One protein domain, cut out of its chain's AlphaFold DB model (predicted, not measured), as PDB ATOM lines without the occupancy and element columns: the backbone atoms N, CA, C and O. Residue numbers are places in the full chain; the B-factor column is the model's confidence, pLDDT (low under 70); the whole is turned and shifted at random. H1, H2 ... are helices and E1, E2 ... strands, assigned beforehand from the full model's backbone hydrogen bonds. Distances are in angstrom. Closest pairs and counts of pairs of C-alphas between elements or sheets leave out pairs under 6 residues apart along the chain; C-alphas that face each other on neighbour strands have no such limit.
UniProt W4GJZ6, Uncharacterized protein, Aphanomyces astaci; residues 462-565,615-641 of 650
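AT A GLANCE: This is residues 462 to 565 and 615 to 641 of the 650 residues of an uncharacterized protein of Aphanomyces astaci (UniProt W4GJZ6). Three layers make this model: a strongly twisted sheet of five parallel strands, E3 E2 E1 E4 E5, lies in the middle, with H1 covering one face and H3 the other. H4 packs on H3 beyond the sheet, and H2 only grazes the sheet. E1, H1, E2 and E2, H2, E3 are strand-helix-strand units, parallel neighbours joined through a helix; E3, H3, E4 is a split one, with E2 and E1 between its strands; the three crossovers are right-handed. The printed part, mixed in class, has 131 residues with four named helices and five named strands, E1 H1 E2 H2 E3 H3 E4 E5 H4; it is compact, with a radius of gyration of the C-alphas of 14.6 A and spans of 42 by 41 by 28 A.

HOW THE PARTS SIT: Start at E1, residues 462 to 468: N 463 is 2.8 A from O 492 of E2, residues 492 to 498, and N 462 is 2.9 A from O 548 of E4, residues 548 to 552. At the edges, N 518 of E3, residues 517 to 521, is 2.9 A from O 493, and N 620 of E5, residues 619 to 621, is 2.8 A from O 549. H1, residues 471 to 486, runs along the strands at a height over the sheet of 9.6 A; the closest C-alphas to E1 are Ser 467 and Asp 473, 5.6 A. On the opposite face H3, residues 529 to 539, runs slantwise, 57 degrees to E1 on the local plane; Val 466 and Gln 529 have the closest C-alphas, 5.9 A. H1 and H2, residues 503 to 512, only just touch, with 3 pairs of C-alphas within 8 A, through residues 474 to 478 of H1 alone; Asp 478 and Arg 512 come closest, 7.0 A. H4, residues 633 to 640, touches H3 at a steep tilt of 38 degrees, the same way; the closest C-alphas are Thr 530 and Ala 639, 6.1 A. In H1, H2, H3 and H4 every O i to N i+4 pair is within hydrogen-bond range.

IN THESE COORDINATES: Find C-alpha 462 at (-35.174, -49.261, -18.017); E1 runs 20.0 A from there. H1 starts at C-alpha 471, (-47.761, -54.960, -39.184), and runs 22.5 A; E2 spans 19.8 A. H4 ends at C-alpha 640, (-37.206, -32.691, -27.592).

THE WHOLE: The two C-alphas farthest apart are Thr 502 and Ser 565, 42.9 A. Residues 566 to 614 are not printed, and C-alphas 565 and 615 are 11.2 A apart across the cut. The link E5 to H4 is long, 11 residues. The mean pLDDT of the printed part is 74.3; 45 residues are under 70, among them 537 to 547 and 623 to 641.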
ATOM      1  N   GLU A 462     -33.872 -49.217 -17.362       81.81
ATOM      2  CA  GLU A 462     -35.174 -49.261 -18.017       81.81
ATOM      3  C   GLU A 462     -34.972 -49.112 -19.522       81.81
ATOM      4  O   GLU A 462     -34.467 -48.097 -19.998       81.81
ATOM      5  N   PHE A 463     -35.328 -50.148 -20.269       87.31
ATOM      6  CA  PHE A 463     -35.247 -50.176 -21.720       87.31
ATOM      7  C   PHE A 463     -36.567 -49.696 -22.296       87.31
ATOM      8  O   PHE A 463     -37.634 -50.127 -21.859       87.31
ATOM      9  N   VAL A 464     -36.508 -48.815 -23.286       88.25
ATOM     10  CA  VAL A 464     -37.696 -48.266 -23.929       88.25
ATOM     11  C   VAL A 464     -37.516 -48.203 -25.434       88.25
ATOM     12  O   VAL A 464     -36.446 -47.850 -25.922       88.25
ATOM     13  N   PHE A 465     -38.569 -48.523 -26.174       90.06
ATOM     14  CA  PHE A 465     -38.603 -48.368 -27.625       90.06
ATOM     15  C   PHE A 465     -39.988 -47.922 -28.085       90.06
ATOM     16  O   PHE A 465     -40.987 -48.175 -27.409       90.06
ATOM     17  N   VAL A 466     -40.050 -47.243 -29.230       88.69
ATOM     18  CA  VAL A 466     -41.304 -46.770 -29.827       88.69
ATOM     19  C   VAL A 466     -41.636 -47.618 -31.048       88.69
ATOM     20  O   VAL A 466     -40.763 -47.937 -31.849       88.69
ATOM     21  N   SER A 467     -42.908 -47.962 -31.199       89.75
ATOM     22  CA  SER A 467     -43.452 -48.705 -32.337       89.75
ATOM     23  C   SER A 467     -44.835 -48.172 -32.698       89.75
ATOM     24  O   SER A 467     -45.525 -47.635 -31.835       89.75
ATOM     25  N   SER A 468     -45.277 -48.371 -33.931       87.06
ATOM     26  CA  SER A 468     -46.672 -48.158 -34.314       87.06
ATOM     27  C   SER A 468     -47.495 -49.450 -34.250       87.06
ATOM     28  O   SER A 468     -46.975 -50.552 -34.051       87.06
ATOM     29  N   CYS A 469     -48.803 -49.320 -34.478       83.19
ATOM     30  CA  CYS A 469     -49.691 -50.454 -34.726       83.19
ATOM     31  C   CYS A 469     -49.518 -51.104 -36.121       83.19
ATOM     32  O   CYS A 469     -50.271 -52.025 -36.447       83.19
ATOM     33  N   SER A 470     -48.551 -50.677 -36.949       86.56
ATOM     34  CA  SER A 470     -48.314 -51.270 -38.272       86.56
ATOM     35  C   SER A 470     -47.867 -52.736 -38.169       86.56
ATOM     36  O   SER A 470     -47.177 -53.135 -37.231       86.56
ATOM     37  N   ASN A 471     -48.219 -53.564 -39.159       82.62
ATOM     38  CA  ASN A 471     -47.761 -54.960 -39.184       82.62
ATOM     39  C   ASN A 471     -46.228 -55.072 -39.197       82.62
ATOM     40  O   ASN A 471     -45.702 -56.030 -38.630       82.62
ATOM     41  N   ALA A 472     -45.536 -54.117 -39.832       86.38
ATOM     42  CA  ALA A 472     -44.079 -54.082 -39.901       86.38
ATOM     43  C   ALA A 472     -43.463 -53.839 -38.514       86.38
ATOM     44  O   ALA A 472     -42.617 -54.601 -38.055       86.38
ATOM     45  N   ASP A 473     -43.970 -52.841 -37.805       89.31
ATOM     46  CA  ASP A 473     -43.470 -52.475 -36.485       89.31
ATOM     47  C   ASP A 473     -43.786 -53.549 -35.444       89.31
ATOM     48  O   ASP A 473     -43.015 -53.774 -34.513       89.31
ATOM     49  N   GLN A 474     -44.916 -54.244 -35.600       86.06
ATOM     50  CA  GLN A 474     -45.285 -55.321 -34.693       86.06
ATOM     51  C   GLN A 474     -44.310 -56.501 -34.749       86.06
ATOM     52  O   GLN A 474     -43.916 -56.974 -33.692       86.06
ATOM     53  N   TRP A 475     -43.890 -56.980 -35.928       88.00
ATOM     54  CA  TRP A 475     -42.940 -58.104 -35.966       88.00
ATOM     55  C   TRP A 475     -41.540 -57.701 -35.486       88.00
ATOM     56  O   TRP A 475     -40.857 -58.517 -34.873       88.00
ATOM     57  N   GLN A 476     -41.121 -56.455 -35.726       91.31
ATOM     58  CA  GLN A 476     -39.845 -55.943 -35.220       91.31
ATOM     59  C   GLN A 476     -39.858 -55.826 -33.694       91.31
ATOM     60  O   GLN A 476     -38.914 -56.259 -33.039       91.31
ATOM     61  N   ALA A 477     -40.962 -55.336 -33.124       90.88
ATOM     62  CA  ALA A 477     -41.157 -55.302 -31.680       90.88
ATOM     63  C   ALA A 477     -41.090 -56.707 -31.065       90.88
ATOM     64  O   ALA A 477     -40.431 -56.889 -30.043       90.88
ATOM     65  N   ASP A 478     -41.728 -57.694 -31.701       89.69
ATOM     66  CA  ASP A 478     -41.687 -59.085 -31.244       89.69
ATOM     67  C   ASP A 478     -40.249 -59.630 -31.273       89.69
ATOM     68  O   ASP A 478     -39.803 -60.232 -30.303       89.69
ATOM     69  N   MET A 479     -39.488 -59.377 -32.348       91.19
ATOM     70  CA  MET A 479     -38.079 -59.789 -32.454       91.19
ATOM     71  C   MET A 479     -37.191 -59.132 -31.392       91.19
ATOM     72  O   MET A 479     -36.340 -59.799 -30.796       91.19
ATOM     73  N   LEU A 480     -37.390 -57.839 -31.133       92.38
ATOM     74  CA  LEU A 480     -36.653 -57.102 -30.115       92.38
ATOM     75  C   LEU A 480     -36.913 -57.689 -28.721       92.38
ATOM     76  O   LEU A 480     -35.960 -58.017 -28.012       92.38
ATOM     77  N   VAL A 481     -38.185 -57.867 -28.353       91.12
ATOM     78  CA  VAL A 481     -38.599 -58.432 -27.059       91.12
ATOM     79  C   VAL A 481     -38.118 -59.875 -26.902       91.12
ATOM     80  O   VAL A 481     -37.514 -60.211 -25.887       91.12
ATOM     81  N   GLU A 482     -38.292 -60.714 -27.923       91.12
ATOM     82  CA  GLU A 482     -37.826 -62.105 -27.906       91.12
ATOM     83  C   GLU A 482     -36.307 -62.177 -27.698       91.12
ATOM     84  O   GLU A 482     -35.803 -62.966 -26.900       91.12
ATOM     85  N   SER A 483     -35.545 -61.317 -28.378       93.12
ATOM     86  CA  SER A 483     -34.092 -61.274 -28.208       93.12
ATOM     87  C   SER A 483     -33.671 -60.792 -26.815       93.12
ATOM     88  O   SER A 483     -32.724 -61.340 -26.246       93.12
ATOM     89  N   PHE A 484     -34.396 -59.825 -26.241       91.00
ATOM     90  CA  PHE A 484     -34.200 -59.329 -24.876       91.00
ATOM     91  C   PHE A 484     -34.366 -60.460 -23.850       91.00
ATOM     92  O   PHE A 484     -33.512 -60.652 -22.979       91.00
ATOM     93  N   GLU A 485     -35.423 -61.262 -23.996       88.62
ATOM     94  CA  GLU A 485     -35.681 -62.423 -23.142       88.62
ATOM     95  C   GLU A 485     -34.645 -63.535 -23.355       88.62
ATOM     96  O   GLU A 485     -34.119 -64.089 -22.385       88.62
ATOM     97  N   ARG A 486     -34.285 -63.819 -24.614       89.31
ATOM     98  CA  ARG A 486     -33.344 -64.884 -24.990       89.31
ATOM     99  C   ARG A 486     -31.946 -64.686 -24.417       89.31
ATOM    100  O   ARG A 486     -31.302 -65.660 -24.031       89.31
ATOM    101  N   VAL A 487     -31.454 -63.448 -24.356       88.75
ATOM    102  CA  VAL A 487     -30.157 -63.159 -23.717       88.75
ATOM    103  C   VAL A 487     -30.266 -63.065 -22.194       88.75
ATOM    104  O   VAL A 487     -29.249 -62.896 -21.514       88.75
ATOM    105  N   HIS A 488     -31.477 -63.192 -21.643       84.81
ATOM    106  CA  HIS A 488     -31.799 -62.951 -20.240       84.81
ATOM    107  C   HIS A 488     -31.337 -61.557 -19.798       84.81
ATOM    108  O   HIS A 488     -30.575 -61.417 -18.834       84.81
ATOM    109  N   GLN A 489     -31.716 -60.536 -20.567       86.62
ATOM    110  CA  GLN A 489     -31.396 -59.154 -20.241       86.62
ATOM    111  C   GLN A 489     -32.024 -58.778 -18.894       86.62
ATOM    112  O   GLN A 489     -33.188 -59.073 -18.639       86.62
ATOM    113  N   ARG A 490     -31.236 -58.136 -18.026       81.88
ATOM    114  CA  ARG A 490     -31.720 -57.581 -16.753       81.88
ATOM    115  C   ARG A 490     -32.344 -56.209 -16.982       81.88
ATOM    116  O   ARG A 490     -31.884 -55.486 -17.869       81.88
ATOM    117  N   GLY A 491     -33.301 -55.835 -16.141       77.94
ATOM    118  CA  GLY A 491     -34.049 -54.589 -16.238       77.94
ATOM    119  C   GLY A 491     -35.409 -54.793 -16.903       77.94
ATOM    120  O   GLY A 491     -35.752 -55.876 -17.372       77.94
ATOM    121  N   SER A 492     -36.209 -53.731 -16.958       82.94
ATOM    122  CA  SER A 492     -37.536 -53.794 -17.585       82.94
ATOM    123  C   SER A 492     -37.516 -53.258 -19.006       82.94
ATOM    124  O   SER A 492     -36.877 -52.233 -19.236       82.94
ATOM    125  N   ILE A 493     -38.293 -53.863 -19.903       87.50
ATOM    126  CA  ILE A 493     -38.528 -53.347 -21.252       87.50
ATOM    127  C   ILE A 493     -39.933 -52.745 -21.374       87.50
ATOM    128  O   ILE A 493     -40.922 -53.345 -20.949       87.50
ATOM    129  N   THR A 494     -40.012 -51.540 -21.935       86.31
ATOM    130  CA  THR A 494     -41.250 -50.807 -22.196       86.31
ATOM    131  C   THR A 494     -41.389 -50.518 -23.685       86.31
ATOM    132  O   THR A 494     -40.533 -49.879 -24.294       86.31
ATOM    133  N   ARG A 495     -42.504 -50.942 -24.267       88.12
ATOM    134  CA  ARG A 495     -42.913 -50.615 -25.626       88.12
ATOM    135  C   ARG A 495     -43.882 -49.437 -25.584       88.12
ATOM    136  O   ARG A 495     -44.943 -49.526 -24.971       88.12
ATOM    137  N   ILE A 496     -43.532 -48.344 -26.250       85.06
ATOM    138  CA  ILE A 496     -44.414 -47.199 -26.477       85.06
ATOM    139  C   ILE A 496     -45.097 -47.385 -27.832       85.06
ATOM    140  O   ILE A 496     -44.425 -47.648 -28.830       85.06
ATOM    141  N   ILE A 497     -46.421 -47.267 -27.872       86.12
ATOM    142  CA  ILE A 497     -47.229 -47.575 -29.049       86.12
ATOM    143  C   ILE A 497     -47.970 -46.335 -29.540       86.12
ATOM    144  O   ILE A 497     -48.721 -45.720 -28.783       86.12
ATOM    145  N   THR A 498     -47.773 -46.010 -30.819       84.44
ATOM    146  CA  THR A 498     -48.409 -44.889 -31.519       84.44
ATOM    147  C   THR A 498     -49.397 -45.365 -32.595       84.44
ATOM    148  O   THR A 498     -49.270 -46.460 -33.154       84.44
ATOM    149  N   GLY A 499     -50.390 -44.527 -32.916       74.25
ATOM    150  CA  GLY A 499     -51.249 -44.696 -34.098       74.25
ATOM    151  C   GLY A 499     -52.195 -45.905 -34.075       74.25
ATOM    152  O   GLY A 499     -52.477 -46.482 -35.127       74.25
ATOM    153  N   CYS A 500     -52.667 -46.320 -32.898       74.75
ATOM    154  CA  CYS A 500     -53.612 -47.427 -32.742       74.75
ATOM    155  C   CYS A 500     -55.054 -46.919 -32.639       74.75
ATOM    156  O   CYS A 500     -55.637 -46.893 -31.561       74.75
ATOM    157  N   SER A 501     -55.660 -46.595 -33.778       69.94
ATOM    158  CA  SER A 501     -56.976 -45.942 -33.829       69.94
ATOM    159  C   SER A 501     -58.184 -46.885 -33.738       69.94
ATOM    160  O   SER A 501     -59.328 -46.437 -33.813       69.94
ATOM    161  N   THR A 502     -57.975 -48.205 -33.620       71.12
ATOM    162  CA  THR A 502     -59.079 -49.177 -33.555       71.12
ATOM    163  C   THR A 502     -58.882 -50.233 -32.461       71.12
ATOM    164  O   THR A 502     -57.758 -50.699 -32.249       71.12
ATOM    165  N   PRO A 503     -59.974 -50.719 -31.833       67.56
ATOM    166  CA  PRO A 503     -59.915 -51.814 -30.861       67.56
ATOM    167  C   PRO A 503     -59.281 -53.102 -31.407       67.56
ATOM    168  O   PRO A 503     -58.664 -53.860 -30.664       67.56
ATOM    169  N   ALA A 504     -59.407 -53.363 -32.712       70.00
ATOM    170  CA  ALA A 504     -58.807 -54.534 -33.349       70.00
ATOM    171  C   ALA A 504     -57.270 -54.469 -33.352       70.00
ATOM    172  O   ALA A 504     -56.617 -55.466 -33.046       70.00
ATOM    173  N   LEU A 505     -56.706 -53.294 -33.649       70.44
ATOM    174  CA  LEU A 505     -55.260 -53.066 -33.638       70.44
ATOM    175  C   LEU A 505     -54.691 -53.125 -32.215       70.44
ATOM    176  O   LEU A 505     -53.659 -53.754 -31.995       70.44
ATOM    177  N   LEU A 506     -55.408 -52.565 -31.236       69.25
ATOM    178  CA  LEU A 506     -55.044 -52.674 -29.818       69.25
ATOM    179  C   LEU A 506     -54.994 -54.141 -29.370       69.25
ATOM    180  O   LEU A 506     -53.981 -54.600 -28.847       69.25
ATOM    181  N   ASN A 507     -56.045 -54.913 -29.664       71.62
ATOM    182  CA  ASN A 507     -56.100 -56.344 -29.355       71.62
ATOM    183  C   ASN A 507     -54.966 -57.144 -30.018       71.62
ATOM    184  O   ASN A 507     -54.507 -58.139 -29.456       71.62
ATOM    185  N   GLN A 508     -54.510 -56.732 -31.203       75.19
ATOM    186  CA  GLN A 508     -53.385 -57.369 -31.885       75.19
ATOM    187  C   GLN A 508     -52.066 -57.131 -31.140       75.19
ATOM    188  O   GLN A 508     -51.299 -58.075 -30.965       75.19
ATOM    189  N   VAL A 509     -51.826 -55.907 -30.657       74.06
ATOM    190  CA  VAL A 509     -50.649 -55.583 -29.833       74.06
ATOM    191  C   VAL A 509     -50.667 -56.384 -28.533       74.06
ATOM    192  O   VAL A 509     -49.666 -57.021 -28.209       74.06
ATOM    193  N   TYR A 510     -51.805 -56.438 -27.831       73.75
ATOM    194  CA  TYR A 510     -51.926 -57.207 -26.586       73.75
ATOM    195  C   TYR A 510     -51.625 -58.696 -26.784       73.75
ATOM    196  O   TYR A 510     -50.829 -59.264 -26.047       73.75
ATOM    197  N   ARG A 511     -52.175 -59.330 -27.830       77.50
ATOM    198  CA  ARG A 511     -51.945 -60.763 -28.110       77.50
ATOM    199  C   ARG A 511     -50.490 -61.122 -28.404       77.50
ATOM    200  O   ARG A 511     -50.115 -62.274 -28.221       77.50
ATOM    201  N   ARG A 512     -49.714 -60.176 -28.931       76.75
ATOM    202  CA  ARG A 512     -48.314 -60.384 -29.334       76.75
ATOM    203  C   ARG A 512     -47.319 -59.998 -28.242       76.75
ATOM    204  O   ARG A 512     -46.150 -60.343 -28.336       76.75
ATOM    205  N   THR A 513     -47.773 -59.287 -27.213       73.75
ATOM    206  CA  THR A 513     -46.908 -58.790 -26.143       73.75
ATOM    207  C   THR A 513     -46.656 -59.878 -25.103       73.75
ATOM    208  O   THR A 513     -47.585 -60.548 -24.655       73.75
ATOM    209  N   THR A 514     -45.398 -60.045 -24.691       74.06
ATOM    210  CA  THR A 514     -45.041 -60.975 -23.615       74.06
ATOM    211  C   THR A 514     -45.377 -60.388 -22.234       74.06
ATOM    212  O   THR A 514     -45.305 -59.171 -22.051       74.06
ATOM    213  N   PRO A 515     -45.677 -61.217 -21.214       65.38
ATOM    214  CA  PRO A 515     -46.022 -60.743 -19.864       65.38
ATOM    215  C   PRO A 515     -44.954 -59.882 -19.165       65.38
ATOM    216  O   PRO A 515     -45.238 -59.239 -18.157       65.38
ATOM    217  N   THR A 516     -43.713 -59.913 -19.650       67.19
ATOM    218  CA  THR A 516     -42.560 -59.178 -19.103       67.19
ATOM    219  C   THR A 516     -42.409 -57.781 -19.721       67.19
ATOM    220  O   THR A 516     -41.712 -56.933 -19.157       67.19
ATOM    221  N   THR A 517     -43.076 -57.526 -20.851       75.50
ATOM    222  CA  THR A 517     -43.005 -56.267 -21.593       75.50
ATOM    223  C   THR A 517     -44.085 -55.305 -21.116       75.50
ATOM    224  O   THR A 517     -45.277 -55.601 -21.157       75.50
ATOM    225  N   LYS A 518     -43.682 -54.106 -20.689       80.12
ATOM    226  CA  LYS A 518     -44.614 -53.029 -20.334       80.12
ATOM    227  C   LYS A 518     -45.111 -52.335 -21.602       80.12
ATOM    228  O   LYS A 518     -44.321 -52.083 -22.508       80.12
ATOM    229  N   LEU A 519     -46.385 -51.957 -21.647       77.75
ATOM    230  CA  LEU A 519     -46.974 -51.214 -22.766       77.75
ATOM    231  C   LEU A 519     -47.336 -49.784 -22.347       77.75
ATOM    232  O   LEU A 519     -47.853 -49.574 -21.250       77.75
ATOM    233  N   HIS A 520     -47.099 -48.813 -23.231       76.88
ATOM    234  CA  HIS A 520     -47.552 -47.427 -23.080       76.88
ATOM    235  C   HIS A 520     -48.176 -46.905 -24.370       76.88
ATOM    236  O   HIS A 520     -47.474 -46.701 -25.356       76.88
ATOM    237  N   PHE A 521     -49.477 -46.641 -24.365       77.12
ATOM    238  CA  PHE A 521     -50.173 -46.109 -25.536       77.12
ATOM    239  C   PHE A 521     -50.145 -44.581 -25.543       77.12
ATOM    240  O   PHE A 521     -50.341 -43.929 -24.514       77.12
ATOM    241  N   THR A 522     -49.898 -43.999 -26.711       71.38
ATOM    242  CA  THR A 522     -49.984 -42.553 -26.924       71.38
ATOM    243  C   THR A 522     -51.286 -42.187 -27.638       71.38
ATOM    244  O   THR A 522     -51.798 -43.006 -28.400       71.38
ATOM    245  N   PRO A 523     -51.801 -40.955 -27.468       71.31
ATOM    246  CA  PRO A 523     -52.897 -40.441 -28.282       71.31
ATOM    247  C   PRO A 523     -52.611 -40.566 -29.781       71.31
ATOM    248  O   PRO A 523     -51.465 -40.411 -30.207       71.31
ATOM    249  N   ASP A 524     -53.661 -40.756 -30.581       65.06
ATOM    250  CA  ASP A 524     -53.571 -40.886 -32.045       65.06
ATOM    251  C   ASP A 524     -52.942 -39.665 -32.736       65.06
ATOM    252  O   ASP A 524     -52.429 -39.769 -33.847       65.06
ATOM    253  N   SER A 525     -52.939 -38.503 -32.073       63.75
ATOM    254  CA  SER A 525     -52.279 -37.288 -32.558       63.75
ATOM    255  C   SER A 525     -50.748 -37.355 -32.523       63.75
ATOM    256  O   SER A 525     -50.100 -36.487 -33.098       63.75
ATOM    257  N   ILE A 526     -50.163 -38.336 -31.828       68.19
ATOM    258  CA  ILE A 526     -48.715 -38.498 -31.681       68.19
ATOM    259  C   ILE A 526     -48.237 -39.576 -32.652       68.19
ATOM    260  O   ILE A 526     -48.449 -40.766 -32.431       68.19
ATOM    261  N   ALA A 527     -47.558 -39.153 -33.717       64.62
ATOM    262  CA  ALA A 527     -46.968 -40.055 -34.711       64.62
ATOM    263  C   ALA A 527     -45.439 -40.175 -34.581       64.62
ATOM    264  O   ALA A 527     -44.845 -41.111 -35.112       64.62
ATOM    265  N   PHE A 528     -44.793 -39.237 -33.882       70.06
ATOM    266  CA  PHE A 528     -43.339 -39.103 -33.872       70.06
ATOM    267  C   PHE A 528     -42.692 -39.726 -32.626       70.06
ATOM    268  O   PHE A 528     -43.185 -39.564 -31.508       70.06
ATOM    269  N   GLN A 529     -41.551 -40.410 -32.793       73.81
ATOM    270  CA  GLN A 529     -40.923 -41.181 -31.709       73.81
ATOM    271  C   GLN A 529     -40.545 -40.330 -30.491       73.81
ATOM    272  O   GLN A 529     -40.736 -40.761 -29.354       73.81
ATOM    273  N   THR A 530     -40.035 -39.112 -30.688       72.50
ATOM    274  CA  THR A 530     -39.610 -38.277 -29.552       72.50
ATOM    275  C   THR A 530     -40.790 -37.673 -28.795       72.50
ATOM    276  O   THR A 530     -40.716 -37.492 -27.580       72.50
ATOM    277  N   GLU A 531     -41.904 -37.412 -29.481       73.25
ATOM    278  CA  GLU A 531     -43.161 -36.996 -28.859       73.25
ATOM    279  C   GLU A 531     -43.789 -38.145 -28.075       73.25
ATOM    280  O   GLU A 531     -44.274 -37.935 -26.967       73.25
ATOM    281  N   ALA A 532     -43.701 -39.367 -28.602       76.31
ATOM    282  CA  ALA A 532     -44.154 -40.573 -27.926       76.31
ATOM    283  C   ALA A 532     -43.325 -40.866 -26.665       76.31
ATOM    284  O   ALA A 532     -43.887 -41.129 -25.601       76.31
ATOM    285  N   LEU A 533     -41.997 -40.738 -26.755       75.06
ATOM    286  CA  LEU A 533     -41.083 -40.873 -25.619       75.06
ATOM    287  C   LEU A 533     -41.350 -39.810 -24.549       75.06
ATOM    288  O   LEU A 533     -41.395 -40.121 -23.363       75.06
ATOM    289  N   ARG A 534     -41.579 -38.559 -24.955       71.75
ATOM    290  CA  ARG A 534     -41.958 -37.482 -24.038       71.75
ATOM    291  C   ARG A 534     -43.302 -37.753 -23.382       71.75
ATOM    292  O   ARG A 534     -43.421 -37.602 -22.170       71.75
ATOM    293  N   HIS A 535     -44.295 -38.140 -24.177       68.06
ATOM    294  CA  HIS A 535     -45.609 -38.498 -23.674       68.06
ATOM    295  C   HIS A 535     -45.472 -39.612 -22.638       68.06
ATOM    296  O   HIS A 535     -46.019 -39.485 -21.557       68.06
ATOM    297  N   TRP A 536     -44.668 -40.639 -22.890       71.44
ATOM    298  CA  TRP A 536     -44.362 -41.661 -21.893       71.44
ATOM    299  C   TRP A 536     -43.670 -41.112 -20.640       71.44
ATOM    300  O   TRP A 536     -44.144 -41.361 -19.538       71.44
ATOM    301  N   LEU A 537     -42.617 -40.302 -20.766       66.50
ATOM    302  CA  LEU A 537     -41.921 -39.719 -19.608       66.50
ATOM    303  C   LEU A 537     -42.832 -38.839 -18.736       66.50
ATOM    304  O   LEU A 537     -42.683 -38.815 -17.518       66.50
ATOM    305  N   GLN A 538     -43.767 -38.123 -19.358       58.50
ATOM    306  CA  GLN A 538     -44.748 -37.272 -18.682       58.50
ATOM    307  C   GLN A 538     -45.935 -38.066 -18.134       58.50
ATOM    308  O   GLN A 538     -46.518 -37.657 -17.132       58.50
ATOM    309  N   HIS A 539     -46.287 -39.173 -18.798       55.34
ATOM    310  CA  HIS A 539     -47.543 -39.880 -18.585       55.34
ATOM    311  C   HIS A 539     -47.388 -41.346 -18.144       55.34
ATOM    312  O   HIS A 539     -48.316 -42.132 -18.285       55.34
ATOM    313  N   SER A 540     -46.233 -41.774 -17.641       51.44
ATOM    314  CA  SER A 540     -46.076 -43.146 -17.143       51.44
ATOM    315  C   SER A 540     -46.103 -43.211 -15.616       51.44
ATOM    316  O   SER A 540     -45.506 -42.380 -14.938       51.44
ATOM    317  N   ASN A 541     -46.700 -44.279 -15.088       42.59
ATOM    318  CA  ASN A 541     -46.973 -44.523 -13.665       42.59
ATOM    319  C   ASN A 541     -45.742 -44.823 -12.768       42.59
ATOM    320  O   ASN A 541     -45.910 -45.374 -11.680       42.59
ATOM    321  N   ALA A 542     -44.509 -44.535 -13.202       43.22
ATOM    322  CA  ALA A 542     -43.284 -44.798 -12.436       43.22
ATOM    323  C   ALA A 542     -42.435 -43.522 -12.288       43.22
ATOM    324  O   ALA A 542     -42.242 -42.811 -13.274       43.22
ATOM    325  N   PRO A 543     -41.876 -43.223 -11.098       44.66
ATOM    326  CA  PRO A 543     -40.893 -42.156 -10.973       44.66
ATOM    327  C   PRO A 543     -39.612 -42.541 -11.731       44.66
ATOM    328  O   PRO A 543     -38.796 -43.320 -11.243       44.66
ATOM    329  N   HIS A 544     -39.416 -41.960 -12.920       50.31
ATOM    330  CA  HIS A 544     -38.187 -42.096 -13.730       50.31
ATOM    331  C   HIS A 544     -36.949 -41.490 -13.069       50.31
ATOM    332  O   HIS A 544     -35.816 -41.776 -13.446       50.31
ATOM    333  N   LEU A 545     -37.170 -40.635 -12.069       47.41
ATOM    334  CA  LEU A 545     -36.190 -39.708 -11.503       47.41
ATOM    335  C   LEU A 545     -35.024 -40.383 -10.753       47.41
ATOM    336  O   LEU A 545     -34.122 -39.687 -10.300       47.41
ATOM    337  N   ALA A 546     -35.006 -41.716 -10.650       45.69
ATOM    338  CA  ALA A 546     -33.953 -42.474  -9.971       45.69
ATOM    339  C   ALA A 546     -33.340 -43.622 -10.806       45.69
ATOM    340  O   ALA A 546     -32.590 -44.424 -10.249       45.69
ATOM    341  N   ARG A 547     -33.633 -43.738 -12.114       61.44
ATOM    342  CA  ARG A 547     -33.195 -44.876 -12.957       61.44
ATOM    343  C   ARG A 547     -32.346 -44.463 -14.164       61.44
ATOM    344  O   ARG A 547     -32.266 -43.286 -14.508       61.44
ATOM    345  N   GLN A 548     -31.663 -45.441 -14.761       73.00
ATOM    346  CA  GLN A 548     -30.895 -45.296 -16.002       73.00
ATOM    347  C   GLN A 548     -31.786 -45.703 -17.179       73.00
ATOM    348  O   GLN A 548     -32.347 -46.797 -17.168       73.00
ATOM    349  N   LEU A 549     -31.925 -44.837 -18.184       78.56
ATOM    350  CA  LEU A 549     -32.819 -45.079 -19.319       78.56
ATOM    351  C   LEU A 549     -32.022 -45.505 -20.552       78.56
ATOM    352  O   LEU A 549     -31.071 -44.824 -20.939       78.56
ATOM    353  N   VAL A 550     -32.442 -46.585 -21.206       83.94
ATOM    354  CA  VAL A 550     -31.885 -47.051 -22.478       83.94
ATOM    355  C   VAL A 550     -32.956 -46.954 -23.560       83.94
ATOM    356  O   VAL A 550     -33.913 -47.723 -23.562       83.94
ATOM    357  N   VAL A 551     -32.799 -46.011 -24.487       85.62
ATOM    358  CA  VAL A 551     -33.700 -45.828 -25.632       85.62
ATOM    359  C   VAL A 551     -33.178 -46.643 -26.811       85.62
ATOM    360  O   VAL A 551     -32.078 -46.391 -27.312       85.62
ATOM    361  N   LEU A 552     -33.975 -47.613 -27.245       87.50
ATOM    362  CA  LEU A 552     -33.663 -48.540 -28.325       87.50
ATOM    363  C   LEU A 552     -34.404 -48.154 -29.606       87.50
ATOM    364  O   LEU A 552     -35.540 -47.675 -29.576       87.50
ATOM    365  N   ALA A 553     -33.756 -48.423 -30.734       84.69
ATOM    366  CA  ALA A 553     -34.414 -48.455 -32.029       84.69
ATOM    367  C   ALA A 553     -35.254 -49.738 -32.162       84.69
ATOM    368  O   ALA A 553     -34.929 -50.769 -31.572       84.69
ATOM    369  N   LEU A 554     -36.340 -49.669 -32.933       86.44
ATOM    370  CA  LEU A 554     -37.275 -50.785 -33.094       86.44
ATOM    371  C   LEU A 554     -36.661 -51.984 -33.837       86.44
ATOM    372  O   LEU A 554     -37.028 -53.124 -33.579       86.44
ATOM    373  N   ASP A 555     -35.712 -51.729 -34.732       83.88
ATOM    374  CA  ASP A 555     -35.008 -52.719 -35.549       83.88
ATOM    375  C   ASP A 555     -33.816 -53.379 -34.829       83.88
ATOM    376  O   ASP A 555     -33.001 -54.064 -35.452       83.88
ATOM    377  N   PHE A 556     -33.700 -53.191 -33.513       85.25
ATOM    378  CA  PHE A 556     -32.616 -53.752 -32.720       85.25
ATOM    379  C   PHE A 556     -32.862 -55.215 -32.321       85.25
ATOM    380  O   PHE A 556     -33.993 -55.667 -32.155       85.25
ATOM    381  N   VAL A 557     -31.773 -55.961 -32.124       87.38
ATOM    382  CA  VAL A 557     -31.791 -57.346 -31.635       87.38
ATOM    383  C   VAL A 557     -30.652 -57.533 -30.638       87.38
ATOM    384  O   VAL A 557     -29.496 -57.211 -30.918       87.38
ATOM    385  N   PHE A 558     -30.959 -58.099 -29.474       88.06
ATOM    386  CA  PHE A 558     -29.960 -58.457 -28.478       88.06
ATOM    387  C   PHE A 558     -29.245 -59.754 -28.868       88.06
ATOM    388  O   PHE A 558     -29.837 -60.830 -28.919       88.06
ATOM    389  N   LEU A 559     -27.935 -59.655 -29.098       86.00
ATOM    390  CA  LEU A 559     -27.054 -60.815 -29.295       86.00
ATOM    391  C   LEU A 559     -26.352 -61.243 -27.997       86.00
ATOM    392  O   LEU A 559     -25.892 -62.373 -27.865       86.00
ATOM    393  N   SER A 560     -26.257 -60.331 -27.029       83.31
ATOM    394  CA  SER A 560     -25.719 -60.573 -25.688       83.31
ATOM    395  C   SER A 560     -26.341 -59.593 -24.692       83.31
ATOM    396  O   SER A 560     -26.980 -58.619 -25.098       83.31
ATOM    397  N   ARG A 561     -26.140 -59.826 -23.388       84.50
ATOM    398  CA  ARG A 561     -26.618 -58.905 -22.349       84.50
ATOM    399  C   ARG A 561     -25.939 -57.534 -22.466       84.50
ATOM    400  O   ARG A 561     -24.705 -57.417 -22.437       84.50
ATOM    401  N   PHE A 562     -26.760 -56.495 -22.530       82.00
ATOM    402  CA  PHE A 562     -26.371 -55.116 -22.310       82.00
ATOM    403  C   PHE A 562     -26.044 -54.912 -20.830       82.00
ATOM    404  O   PHE A 562     -26.866 -55.159 -19.947       82.00
ATOM    405  N   ALA A 563     -24.821 -54.465 -20.568       76.56
ATOM    406  CA  ALA A 563     -24.337 -54.152 -19.236       76.56
ATOM    407  C   ALA A 563     -23.507 -52.877 -19.325       76.56
ATOM    408  O   ALA A 563     -22.592 -52.794 -20.150       76.56
ATOM    409  N   VAL A 564     -23.829 -51.896 -18.486       73.06
ATOM    410  CA  VAL A 564     -23.039 -50.671 -18.367       73.06
ATOM    411  C   VAL A 564     -21.854 -50.978 -17.461       73.06
ATOM    412  O   VAL A 564     -22.029 -51.363 -16.308       73.06
ATOM    413  N   SER A 565     -20.641 -50.835 -17.986       69.50
ATOM    414  CA  SER A 565     -19.411 -51.026 -17.225       69.50
ATOM    415  C   SER A 565     -18.458 -49.877 -17.492       69.50
ATOM    416  O   SER A 565     -18.199 -49.528 -18.643       69.50
ATOM    417  N   LYS A 615     -24.533 -43.487 -13.773       63.00
ATOM    418  CA  LYS A 615     -25.128 -42.485 -12.866       63.00
ATOM    419  C   LYS A 615     -26.650 -42.416 -13.042       63.00
ATOM    420  O   LYS A 615     -27.170 -42.612 -14.137       63.00
ATOM    421  N   ALA A 616     -27.372 -42.129 -11.959       59.91
ATOM    422  CA  ALA A 616     -28.812 -41.875 -12.027       59.91
ATOM    423  C   ALA A 616     -29.101 -40.666 -12.937       59.91
ATOM    424  O   ALA A 616     -28.361 -39.681 -12.908       59.91
ATOM    425  N   GLY A 617     -30.157 -40.751 -13.751       59.19
ATOM    426  CA  GLY A 617     -30.514 -39.700 -14.712       59.19
ATOM    427  C   GLY A 617     -29.720 -39.727 -16.026       59.19
ATOM    428  O   GLY A 617     -29.875 -38.818 -16.839       59.19
ATOM    429  N   VAL A 618     -28.887 -40.750 -16.262       67.50
ATOM    430  CA  VAL A 618     -28.221 -40.961 -17.557       67.50
ATOM    431  C   VAL A 618     -29.183 -41.621 -18.545       67.50
ATOM    432  O   VAL A 618     -29.823 -42.628 -18.231       67.50
ATOM    433  N   VAL A 619     -29.239 -41.061 -19.756       71.06
ATOM    434  CA  VAL A 619     -29.948 -41.629 -20.908       71.06
ATOM    435  C   VAL A 619     -28.924 -42.131 -21.921       71.06
ATOM    436  O   VAL A 619     -28.087 -41.367 -22.401       71.06
ATOM    437  N   ILE A 620     -29.010 -43.411 -22.265       76.19
ATOM    438  CA  ILE A 620     -28.249 -44.039 -23.343       76.19
ATOM    439  C   ILE A 620     -29.222 -44.229 -24.500       76.19
ATOM    440  O   ILE A 620     -30.210 -44.940 -24.358       76.19
ATOM    441  N   ALA A 621     -28.976 -43.584 -25.634       74.12
ATOM    442  CA  ALA A 621     -29.878 -43.651 -26.777       74.12
ATOM    443  C   ALA A 621     -29.147 -44.177 -28.009       74.12
ATOM    444  O   ALA A 621     -28.072 -43.687 -28.360       74.12
ATOM    445  N   GLN A 622     -29.742 -45.159 -28.680       73.62
ATOM    446  CA  GLN A 622     -29.205 -45.731 -29.907       73.62
ATOM    447  C   GLN A 622     -29.879 -45.112 -31.131       73.62
ATOM    448  O   GLN A 622     -31.101 -45.038 -31.204       73.62
ATOM    449  N   ASN A 623     -29.074 -44.687 -32.111       64.81
ATOM    450  CA  ASN A 623     -29.529 -44.167 -33.407       64.81
ATOM    451  C   ASN A 623     -30.541 -43.001 -33.323       64.81
ATOM    452  O   ASN A 623     -31.212 -42.668 -34.293       64.81
ATOM    453  N   PHE A 624     -30.633 -42.342 -32.164       64.94
ATOM    454  CA  PHE A 624     -31.659 -41.339 -31.885       64.94
ATOM    455  C   PHE A 624     -31.550 -40.109 -32.796       64.94
ATOM    456  O   PHE A 624     -32.555 -39.553 -33.228       64.94
ATOM    457  N   ASN A 625     -30.320 -39.728 -33.161       61.44
ATOM    458  CA  ASN A 625     -30.077 -38.642 -34.110       61.44
ATOM    459  C   ASN A 625     -30.617 -38.944 -35.514       61.44
ATOM    460  O   ASN A 625     -31.056 -38.008 -36.174       61.44
ATOM    461  N   ALA A 626     -30.639 -40.206 -35.963       63.69
ATOM    462  CA  ALA A 626     -31.189 -40.541 -37.277       63.69
ATOM    463  C   ALA A 626     -32.681 -40.207 -37.372       63.69
ATOM    464  O   ALA A 626     -33.124 -39.687 -38.390       63.69
ATOM    465  N   TYR A 627     -33.422 -40.383 -36.277       61.81
ATOM    466  CA  TYR A 627     -34.832 -39.999 -36.187       61.81
ATOM    467  C   TYR A 627     -35.050 -38.482 -36.161       61.81
ATOM    468  O   TYR A 627     -36.159 -38.022 -36.397       61.81
ATOM    469  N   LEU A 628     -34.005 -37.694 -35.894       61.69
ATOM    470  CA  LEU A 628     -34.038 -36.230 -35.875       61.69
ATOM    471  C   LEU A 628     -33.459 -35.602 -37.152       61.69
ATOM    472  O   LEU A 628     -33.497 -34.378 -37.293       61.69
ATOM    473  N   ASN A 629     -32.892 -36.399 -38.062       62.62
ATOM    474  CA  ASN A 629     -32.105 -35.886 -39.184       62.62
ATOM    475  C   ASN A 629     -32.927 -35.026 -40.152       62.62
ATOM    476  O   ASN A 629     -32.423 -33.994 -40.596       62.62
ATOM    477  N   ASP A 630     -34.194 -35.376 -40.370       60.75
ATOM    478  CA  ASP A 630     -35.098 -34.665 -41.284       60.75
ATOM    479  C   ASP A 630     -35.761 -33.423 -40.655       60.75
ATOM    480  O   ASP A 630     -36.513 -32.705 -41.313       60.75
ATOM    481  N   LEU A 631     -35.479 -33.142 -39.379       60.72
ATOM    482  CA  LEU A 631     -36.022 -31.995 -38.653       60.72
ATOM    483  C   LEU A 631     -35.072 -30.794 -38.701       60.72
ATOM    484  O   LEU A 631     -33.855 -30.942 -38.536       60.72
ATOM    485  N   THR A 632     -35.629 -29.584 -38.828       67.50
ATOM    486  CA  THR A 632     -34.856 -28.343 -38.654       67.50
ATOM    487  C   THR A 632     -34.355 -28.221 -37.212       67.50
ATOM    488  O   THR A 632     -34.923 -28.812 -36.297       67.50
ATOM    489  N   SER A 633     -33.319 -27.417 -36.947       61.41
ATOM    490  CA  SER A 633     -32.831 -27.198 -35.571       61.41
ATOM    491  C   SER A 633     -33.929 -26.716 -34.612       61.41
ATOM    492  O   SER A 633     -33.943 -27.105 -33.446       61.41
ATOM    493  N   ALA A 634     -34.873 -25.905 -35.103       61.16
ATOM    494  CA  ALA A 634     -36.018 -25.444 -34.322       61.16
ATOM    495  C   ALA A 634     -37.002 -26.585 -34.022       61.16
ATOM    496  O   ALA A 634     -37.464 -26.706 -32.886       61.16
ATOM    497  N   ASP A 635     -37.260 -27.451 -35.004       59.78
ATOM    498  CA  ASP A 635     -38.133 -28.616 -34.846       59.78
ATOM    499  C   ASP A 635     -37.498 -29.676 -33.953       59.78
ATOM    500  O   ASP A 635     -38.191 -30.267 -33.142       59.78
ATOM    501  N   ARG A 636     -36.173 -29.859 -33.993       63.50
ATOM    502  CA  ARG A 636     -35.448 -30.736 -33.058       63.50
ATOM    503  C   ARG A 636     -35.603 -30.254 -31.617       63.50
ATOM    504  O   ARG A 636     -35.906 -31.050 -30.737       63.50
ATOM    505  N   ILE A 637     -35.447 -28.951 -31.368       57.47
ATOM    506  CA  ILE A 637     -35.631 -28.370 -30.027       57.47
ATOM    507  C   ILE A 637     -37.091 -28.515 -29.577       57.47
ATOM    508  O   ILE A 637     -37.334 -28.952 -28.455       57.47
ATOM    509  N   ALA A 638     -38.061 -28.238 -30.451       58.44
ATOM    510  CA  ALA A 638     -39.484 -28.404 -30.151       58.44
ATOM    511  C   ALA A 638     -39.891 -29.882 -29.956       58.44
ATOM    512  O   ALA A 638     -40.704 -30.186 -29.078       58.44
ATOM    513  N   ALA A 639     -39.293 -30.807 -30.710       58.53
ATOM    514  CA  ALA A 639     -39.506 -32.257 -30.658       58.53
ATOM    515  C   ALA A 639     -38.797 -32.927 -29.472       58.53
ATOM    516  O   ALA A 639     -39.225 -33.996 -29.028       58.53
ATOM    517  N   LEU A 640     -37.813 -32.268 -28.858       56.50
ATOM    518  CA  LEU A 640     -37.206 -32.691 -27.592       56.50
ATOM    519  C   LEU A 640     -37.835 -31.992 -26.375       56.50
ATOM    520  O   LEU A 640     -37.981 -32.619 -25.331       56.50
ATOM    521  N   CYS A 641     -38.279 -30.738 -26.508       53.31
ATOM    522  CA  CYS A 641     -38.822 -29.942 -25.408       53.31
ATOM    523  C   CYS A 641     -39.719 -28.781 -25.899       53.31
ATOM    524  O   CYS A 641     -39.241 -27.690 -26.207       53.31
TER     525      CYS A 641